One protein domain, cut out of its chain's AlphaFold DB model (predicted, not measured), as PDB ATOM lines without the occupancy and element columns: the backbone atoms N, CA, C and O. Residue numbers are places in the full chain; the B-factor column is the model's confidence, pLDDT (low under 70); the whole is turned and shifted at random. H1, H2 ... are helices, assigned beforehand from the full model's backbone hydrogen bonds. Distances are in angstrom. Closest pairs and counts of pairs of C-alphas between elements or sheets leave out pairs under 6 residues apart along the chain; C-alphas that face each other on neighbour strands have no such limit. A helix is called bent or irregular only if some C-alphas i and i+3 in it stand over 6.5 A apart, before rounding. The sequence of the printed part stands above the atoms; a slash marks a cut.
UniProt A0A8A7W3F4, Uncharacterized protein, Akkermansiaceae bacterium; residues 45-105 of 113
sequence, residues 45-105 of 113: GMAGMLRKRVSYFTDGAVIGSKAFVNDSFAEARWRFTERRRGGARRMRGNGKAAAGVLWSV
ATOM      1  N   GLY A  45     355.840 169.250 204.179       54.69
ATOM      2  CA  GLY A  45     355.734 167.846 203.767       54.69
ATOM      3  C   GLY A  45     354.843 167.016 204.711       54.69
ATOM      4  O   GLY A  45     354.564 167.424 205.841       54.69
ATOM      5  N   MET A  46     354.410 165.827 204.269       49.38
ATOM      6  CA  MET A  46     353.424 164.954 204.952       49.38
ATOM      7  C   MET A  46     353.576 164.878 206.484       49.38
ATOM      8  O   MET A  46     352.600 165.000 207.222       49.38
ATOM      9  N   ALA A  47     354.805 164.732 206.983       51.22
ATOM     10  CA  ALA A  47     355.087 164.645 208.415       51.22
ATOM     11  C   ALA A  47     354.760 165.936 209.191       51.22
ATOM     12  O   ALA A  47     354.341 165.885 210.347       51.22
ATOM     13  N   GLY A  48     354.923 167.107 208.581       55.53
ATOM     14  CA  GLY A  48     354.568 168.370 209.214       55.53
ATOM     15  C   GLY A  48     353.061 168.637 209.209       55.53
ATOM     16  O   GLY A  48     352.562 169.230 210.165       55.53
ATOM     17  N   MET A  49     352.313 168.099 208.235       54.16
ATOM     18  CA  MET A  49     350.842 168.089 208.287       54.16
ATOM     19  C   MET A  49     350.314 167.301 209.498       54.16
ATOM     20  O   MET A  49     349.353 167.731 210.132       54.16
ATOM     21  N   LEU A  50     350.976 166.194 209.860       55.16
ATOM     22  CA  LEU A  50     350.658 165.367 211.036       55.16
ATOM     23  C   LEU A  50     351.062 166.024 212.371       55.16
ATOM     24  O   LEU A  50     350.411 165.798 213.390       55.16
ATOM     25  N   ARG A  51     352.125 166.845 212.383       45.66
ATOM     26  CA  ARG A  51     352.685 167.473 213.600       45.66
ATOM     27  C   ARG A  51     352.112 168.845 213.957       45.66
ATOM     28  O   ARG A  51     352.439 169.353 215.030       45.66
ATOM     29  N   LYS A  52     351.244 169.446 213.135       53.41
ATOM     30  CA  LYS A  52     350.433 170.618 213.526       53.41
ATOM     31  C   LYS A  52     349.375 170.159 214.536       53.41
ATOM     32  O   LYS A  52     348.220 169.886 214.229       53.41
ATOM     33  N   ARG A  53     349.864 170.013 215.765       37.97
ATOM     34  CA  ARG A  53     349.263 169.467 216.979       37.97
ATOM     35  C   ARG A  53     348.214 170.416 217.567       37.97
ATOM     36  O   ARG A  53     348.254 170.729 218.745       37.97
ATOM     37  N   VAL A  54     347.262 170.845 216.745       42.88
ATOM     38  CA  VAL A  54     345.944 171.299 217.196       42.88
ATOM     39  C   VAL A  54     344.917 170.457 216.445       42.88
ATOM     40  O   VAL A  54     344.167 170.898 215.589       42.88
ATOM     41  N   SER A  55     344.943 169.175 216.808       41.84
ATOM     42  CA  SER A  55     343.725 168.449 217.111       41.84
ATOM     43  C   SER A  55     342.791 168.177 215.921       41.84
ATOM     44  O   SER A  55     341.651 168.626 215.873       41.84
ATOM     45  N   TYR A  56     343.221 167.282 215.027       43.16
ATOM     46  CA  TYR A  56     342.338 166.603 214.059       43.16
ATOM     47  C   TYR A  56     341.212 165.768 214.716       43.16
ATOM     48  O   TYR A  56     340.345 165.242 214.029       43.16
ATOM     49  N   PHE A  57     341.166 165.718 216.052       45.34
ATOM     50  CA  PHE A  57     340.046 165.218 216.851       45.34
ATOM     51  C   PHE A  57     339.052 166.303 217.320       45.34
ATOM     52  O   PHE A  57     338.031 165.951 217.902       45.34
ATOM     53  N   THR A  58     339.296 167.597 217.070       39.09
ATOM     54  CA  THR A  58     338.463 168.690 217.627       39.09
ATOM     55  C   THR A  58     337.191 168.963 216.828       39.09
ATOM     56  O   THR A  58     336.188 169.333 217.423       39.09
ATOM     57  N   ASP A  59     337.160 168.630 215.533       46.34
ATOM     58  CA  ASP A  59     335.955 168.771 214.691       46.34
ATOM     59  C   ASP A  59     335.276 167.428 214.334       46.34
ATOM     60  O   ASP A  59     334.363 167.362 213.498       46.34
ATOM     61  N   GLY A  60     335.722 166.325 214.951       51.31
ATOM     62  CA  GLY A  60     335.218 164.975 214.667       51.31
ATOM     63  C   GLY A  60     335.628 164.433 213.290       51.31
ATOM     64  O   GLY A  60     334.852 163.719 212.648       51.31
ATOM     65  N   ALA A  61     336.818 164.798 212.801       61.50
ATOM     66  CA  ALA A  61     337.327 164.380 211.498       61.50
ATOM     67  C   ALA A  61     338.175 163.098 211.604       61.50
ATOM     68  O   ALA A  61     339.294 163.109 212.102       61.50
ATOM     69  N   VAL A  62     337.657 161.984 211.083       66.88
ATOM     70  CA  VAL A  62     338.437 160.751 210.875       66.88
ATOM     71  C   VAL A  62     339.226 160.876 209.567       66.88
ATOM     72  O   VAL A  62     338.642 161.261 208.549       66.88
ATOM     73  N   ILE A  63     340.524 160.551 209.586       70.81
ATOM     74  CA  ILE A  63     341.450 160.615 208.442       70.81
ATOM     75  C   ILE A  63     342.165 159.265 208.303       70.81
ATOM     76  O   ILE A  63     342.637 158.718 209.294       70.81
ATOM     77  N   GLY A  64     342.260 158.727 207.086       77.81
ATOM     78  CA  GLY A  64     342.917 157.442 206.839       77.81
ATOM     79  C   GLY A  64     342.696 156.909 205.427       77.81
ATOM     80  O   GLY A  64     342.350 157.656 204.509       77.81
ATOM     81  N   SER A  65     342.894 155.602 205.248       81.44
ATOM     82  CA  SER A  65     342.574 154.932 203.985       81.44
ATOM     83  C   SER A  65     341.069 154.998 203.696       81.44
ATOM     84  O   SER A  65     340.242 155.163 204.595       81.44
ATOM     85  N   LYS A  66     340.682 154.842 202.425       81.38
ATOM     86  CA  LYS A  66     339.270 154.896 202.012       81.38
ATOM     87  C   LYS A  66     338.396 153.889 202.768       81.38
ATOM     88  O   LYS A  66     337.272 154.230 203.125       81.38
ATOM     89  N   ALA A  67     338.910 152.673 202.975       78.88
ATOM     90  CA  ALA A  67     338.211 151.598 203.676       78.88
ATOM     91  C   ALA A  67     337.962 151.981 205.139       78.88
ATOM     92  O   ALA A  67     336.813 152.138 205.536       78.88
ATOM     93  N   PHE A  68     339.029 152.318 205.869       80.75
ATOM     94  CA  PHE A  68     338.959 152.733 207.271       80.75
ATOM     95  C   PHE A  68     337.969 153.885 207.508       80.75
ATOM     96  O   PHE A  68     337.167 153.882 208.441       80.75
ATOM     97  N   VAL A  69     337.996 154.879 206.620       81.31
ATOM     98  CA  VAL A  69     337.133 156.066 206.680       81.31
ATOM     99  C   VAL A  69     335.666 155.727 206.387       81.31
ATOM    100  O   VAL A  69     334.765 156.391 206.903       81.31
ATOM    101  N   ASN A  70     335.400 154.714 205.562       82.81
ATOM    102  CA  ASN A  70     334.044 154.235 205.307       82.81
ATOM    103  C   ASN A  70     333.509 153.377 206.456       82.81
ATOM    104  O   ASN A  70     332.351 153.567 206.820       82.81
ATOM    105  N   ASP A  71     334.334 152.521 207.053       79.50
ATOM    106  CA  ASP A  71     333.946 151.699 208.205       79.50
ATOM    107  C   ASP A  71     333.603 152.594 209.401       79.50
ATOM    108  O   ASP A  71     332.497 152.543 209.936       79.50
ATOM    109  N   SER A  72     334.476 153.564 209.694       82.06
ATOM    110  CA  SER A  72     334.223 154.594 210.713       82.06
ATOM    111  C   SER A  72     332.946 155.404 210.431       82.06
ATOM    112  O   SER A  72     332.247 155.843 211.344       82.06
ATOM    113  N   PHE A  73     332.618 155.642 209.155       82.50
ATOM    114  CA  PHE A  73     331.377 156.317 208.770       82.50
ATOM    115  C   PHE A  73     330.140 155.439 208.967       82.50
ATOM    116  O   PHE A  73     329.091 155.972 209.324       82.50
ATOM    117  N   ALA A  74     330.244 154.131 208.728       83.44
ATOM    118  CA  ALA A  74     329.157 153.185 208.941       83.44
ATOM    119  C   ALA A  74     328.819 153.069 210.433       83.44
ATOM    120  O   ALA A  74     327.654 153.205 210.804       83.44
ATOM    121  N   GLU A  75     329.832 152.951 211.294       81.06
ATOM    122  CA  GLU A  75     329.665 152.927 212.755       81.06
ATOM    123  C   GLU A  75     329.010 154.210 213.289       81.06
ATOM    124  O   GLU A  75     328.137 154.186 214.158       81.06
ATOM    125  N   ALA A  76     329.387 155.358 212.723       80.75
ATOM    126  CA  ALA A  76     328.857 156.661 213.104       80.75
ATOM    127  C   ALA A  76     327.719 157.156 212.190       80.75
ATOM    128  O   ALA A  76     327.435 158.358 212.180       80.75
ATOM    129  N   ARG A  77     327.051 156.277 211.422       81.81
ATOM    130  CA  ARG A  77     326.073 156.658 210.377       81.81
ATOM    131  C   ARG A  77     324.975 157.583 210.890       81.81
ATOM    132  O   ARG A  77     324.564 158.493 210.167       81.81
ATOM    133  N   TRP A  78     324.543 157.366 212.128       77.81
ATOM    134  CA  TRP A  78     323.518 158.143 212.826       77.81
ATOM    135  C   TRP A  78     323.884 159.625 213.012       77.81
ATOM    136  O   TRP A  78     323.002 160.463 213.154       77.81
ATOM    137  N   ARG A  79     325.176 159.981 212.964       78.88
ATOM    138  CA  ARG A  79     325.654 161.375 213.041       78.88
ATOM    139  C   ARG A  79     325.599 162.113 211.702       78.88
ATOM    140  O   ARG A  79     325.914 163.301 211.644       78.88
ATOM    141  N   PHE A  80     325.260 161.426 210.611       79.19
ATOM    142  CA  PHE A  80     325.301 161.973 209.256       79.19
ATOM    143  C   PHE A  80     323.919 162.013 208.605       79.19
ATOM    144  O   PHE A  80     323.057 161.179 208.860       79.19
ATOM    145  N   THR A  81     323.720 162.962 207.693       81.56
ATOM    146  CA  THR A  81     322.460 163.105 206.953       81.56
ATOM    147  C   THR A  81     322.180 161.904 206.045       81.56
ATOM    148  O   THR A  81     323.096 161.261 205.526       81.56
ATOM    149  N   GLU A  82     320.905 161.604 205.799       83.88
ATOM    150  CA  GLU A  82     320.461 160.489 204.940       83.88
ATOM    151  C   GLU A  82     321.008 160.563 203.510       83.88
ATOM    152  O   GLU A  82     321.405 159.556 202.929       83.88
ATOM    153  N   ARG A  83     321.175 161.783 202.986       85.12
ATOM    154  CA  ARG A  83     321.729 162.048 201.645       85.12
ATOM    155  C   ARG A  83     323.161 161.536 201.467       85.12
ATOM    156  O   ARG A  83     323.642 161.406 200.340       85.12
ATOM    157  N   ARG A  84     323.878 161.270 202.562       83.88
ATOM    158  CA  ARG A  84     325.269 160.833 202.524       83.88
ATOM    159  C   ARG A  84     325.361 159.314 202.340       83.88
ATOM    160  O   ARG A  84     325.118 158.555 203.268       83.88
ATOM    161  N   ARG A  85     325.798 158.890 201.148       82.69
ATOM    162  CA  ARG A  85     325.988 157.468 200.786       82.69
ATOM    163  C   ARG A  85     327.325 156.851 201.230       82.69
ATOM    164  O   ARG A  85     327.513 155.656 201.082       82.69
ATOM    165  N   GLY A  86     328.265 157.643 201.753       83.31
ATOM    166  CA  GLY A  86     329.574 157.138 202.188       83.31
ATOM    167  C   GLY A  86     330.431 158.172 202.914       83.31
ATOM    168  O   GLY A  86     330.189 159.387 202.809       83.31
ATOM    169  N   GLY A  87     331.454 157.686 203.618       81.81
ATOM    170  CA  GLY A  87     332.328 158.455 204.505       81.81
ATOM    171  C   GLY A  87     333.465 159.155 203.786       81.81
ATOM    172  O   GLY A  87     333.633 160.358 203.944       81.81
ATOM    173  N   ALA A  88     334.183 158.442 202.925       86.25
ATOM    174  CA  ALA A  88     335.423 158.944 202.354       86.25
ATOM    175  C   ALA A  88     335.232 160.165 201.447       86.25
ATOM    176  O   ALA A  88     334.465 160.150 200.479       86.25
ATOM    177  N   ARG A  89     335.933 161.252 201.767       85.94
ATOM    178  CA  ARG A  89     336.062 162.458 200.948       85.94
ATOM    179  C   ARG A  89     337.529 162.737 200.682       85.94
ATOM    180  O   ARG A  89     338.386 162.453 201.513       85.94
ATOM    181  N   ARG A  90     337.802 163.274 199.493       83.81
ATOM    182  CA  ARG A  90     339.124 163.806 199.161       83.81
ATOM    183  C   ARG A  90     339.366 165.046 200.013       83.81
ATOM    184  O   ARG A  90     338.475 165.891 200.103       83.81
ATOM    185  N   MET A  91     340.555 165.140 200.589       77.25
ATOM    186  CA  MET A  91     340.984 166.334 201.308       77.25
ATOM    187  C   MET A  91     341.138 167.505 200.332       77.25
ATOM    188  O   MET A  91     341.558 167.316 199.185       77.25
ATOM    189  N   ARG A  92     340.773 168.713 200.770       72.69
ATOM    190  CA  ARG A  92     340.919 169.947 199.982       72.69
ATOM    191  C   ARG A  92     342.094 170.795 200.484       72.69
ATOM    192  O   ARG A  92     342.769 170.443 201.449       72.69
ATOM    193  N   GLY A  93     342.370 171.900 199.786       73.44
ATOM    194  CA  GLY A  93     343.468 172.816 200.119       73.44
ATOM    195  C   GLY A  93     344.824 172.106 200.138       73.44
ATOM    196  O   GLY A  93     345.131 171.330 199.232       73.44
ATOM    197  N   ASN A  94     345.594 172.317 201.207       67.56
ATOM    198  CA  ASN A  94     346.923 171.723 201.401       67.56
ATOM    199  C   ASN A  94     346.902 170.182 201.440       67.56
ATOM    200  O   ASN A  94     347.911 169.546 201.164       67.56
ATOM    201  N   GLY A  95     345.751 169.561 201.731       70.06
ATOM    202  CA  GLY A  95     345.583 168.106 201.686       70.06
ATOM    203  C   GLY A  95     345.349 167.528 200.290       70.06
ATOM    204  O   GLY A  95     345.341 166.309 200.139       70.06
ATOM    205  N   LYS A  96     345.185 168.364 199.254       72.62
ATOM    206  CA  LYS A  96     344.953 167.902 197.875       72.62
ATOM    207  C   LYS A  96     346.097 167.024 197.357       72.62
ATOM    208  O   LYS A  96     345.836 166.097 196.595       72.62
ATOM    209  N   ALA A  97     347.332 167.277 197.796       73.81
ATOM    210  CA  ALA A  97     348.504 166.476 197.433       73.81
ATOM    211  C   ALA A  97     348.398 165.008 197.891       73.81
ATOM    212  O   ALA A  97     348.987 164.130 197.272       73.81
ATOM    213  N   ALA A  98     347.599 164.720 198.924       73.75
ATOM    214  CA  ALA A  98     347.374 163.366 199.428       73.75
ATOM    215  C   ALA A  98     346.202 162.638 198.734       73.75
ATOM    216  O   ALA A  98     345.776 161.571 199.185       73.75
ATOM    217  N   ALA A  99     345.640 163.202 197.657       75.62
ATOM    218  CA  ALA A  99     344.507 162.614 196.951       75.62
ATOM    219  C   ALA A  99     344.800 161.181 196.474       75.62
ATOM    220  O   ALA A  99     345.847 160.891 195.907       75.62
ATOM    221  N   GLY A 100     343.842 160.276 196.689       77.81
ATOM    222  CA  GLY A 100     343.970 158.858 196.334       77.81
ATOM    223  C   GLY A 100     344.592 158.009 197.443       77.81
ATOM    224  O   GLY A 100     344.153 156.878 197.636       77.81
ATOM    225  N   VAL A 101     345.506 158.576 198.233       77.50
ATOM    226  CA  VAL A 101     346.150 157.898 199.369       77.50
ATOM    227  C   VAL A 101     345.376 158.141 200.662       77.50
ATOM    228  O   VAL A 101     345.044 157.198 201.382       77.50
ATOM    229  N   LEU A 102     345.035 159.401 200.933       79.50
ATOM    230  CA  LEU A 102     344.414 159.825 202.179       79.50
ATOM    231  C   LEU A 102     343.002 160.364 201.947       79.50
ATOM    232  O   LEU A 102     342.724 161.117 201.010       79.50
ATOM    233  N   TRP A 103     342.103 159.955 202.830       80.44
ATOM    234  CA  TRP A 103     340.688 160.285 202.799       80.44
ATOM    235  C   TRP A 103     340.265 160.814 204.161       80.44
ATOM    236  O   TRP A 103     340.834 160.440 205.183       80.44
ATOM    237  N   SER A 104     339.236 161.657 204.183       79.94
ATOM    238  CA  SER A 104     338.648 162.159 205.422       79.94
ATOM    239  C   SER A 104     337.129 161.984 205.455       79.94
ATOM    240  O   SER A 104     336.462 162.010 204.419       79.94
ATOM    241  N   VAL A 105     336.552 161.807 206.648       79.00
ATOM    242  CA  VAL A 105     335.086 161.827 206.839       79.00
ATOM    243  C   VAL A 105     334.546 163.259 206.811       79.00
ATOM    244  O   VAL A 105     333.418 163.504 206.377       79.00
TER     245      VAL A 105
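This is residues 45 to 105 of the 113 residues of an uncharacterized protein of Akkermansiaceae bacterium (UniProt A0A8A7W3F4). With little regular structure, three short helices hang on long loops round a middle where residues 103 to 104 pair antiparallel with 63 to 64 and 89 to 90. Residues 50 to 59 and 78 to 83 stick out. Of 61 printed residues, 22 are in H1, H2 and H3, in chain order; the class is all helix, with no named strand. It is compact, radius of gyration of the C-alphas 12.1 A, spanning 35 by 24 by 18 A.

Find H1, residues 46 to 51, 9.0 A long, from C-alpha 46 at (353.424, 164.954, 204.952). H2, residues 66 to 75, runs 14.5 A. H3, residues 93 to 98, runs 10.2 A to C-alpha 98 at (347.374, 163.366, 199.428); it is only just irregular, C-alphas 94 and 97 being 6.8 A apart.

H1 and H3 are near each other; H2 is apart from both. H1 and H2 have every O i to N i+4 pair within hydrogen-bond range; H3 has 0 of 2, but 2 of 3 O i to N i+3 pairs.

The farthest C-alphas, Gly 45 and Glu 82, are 36.1 A apart. The printed part has no cut, and both links are long. Residues 45 to 62 and 94 have pLDDT under 70.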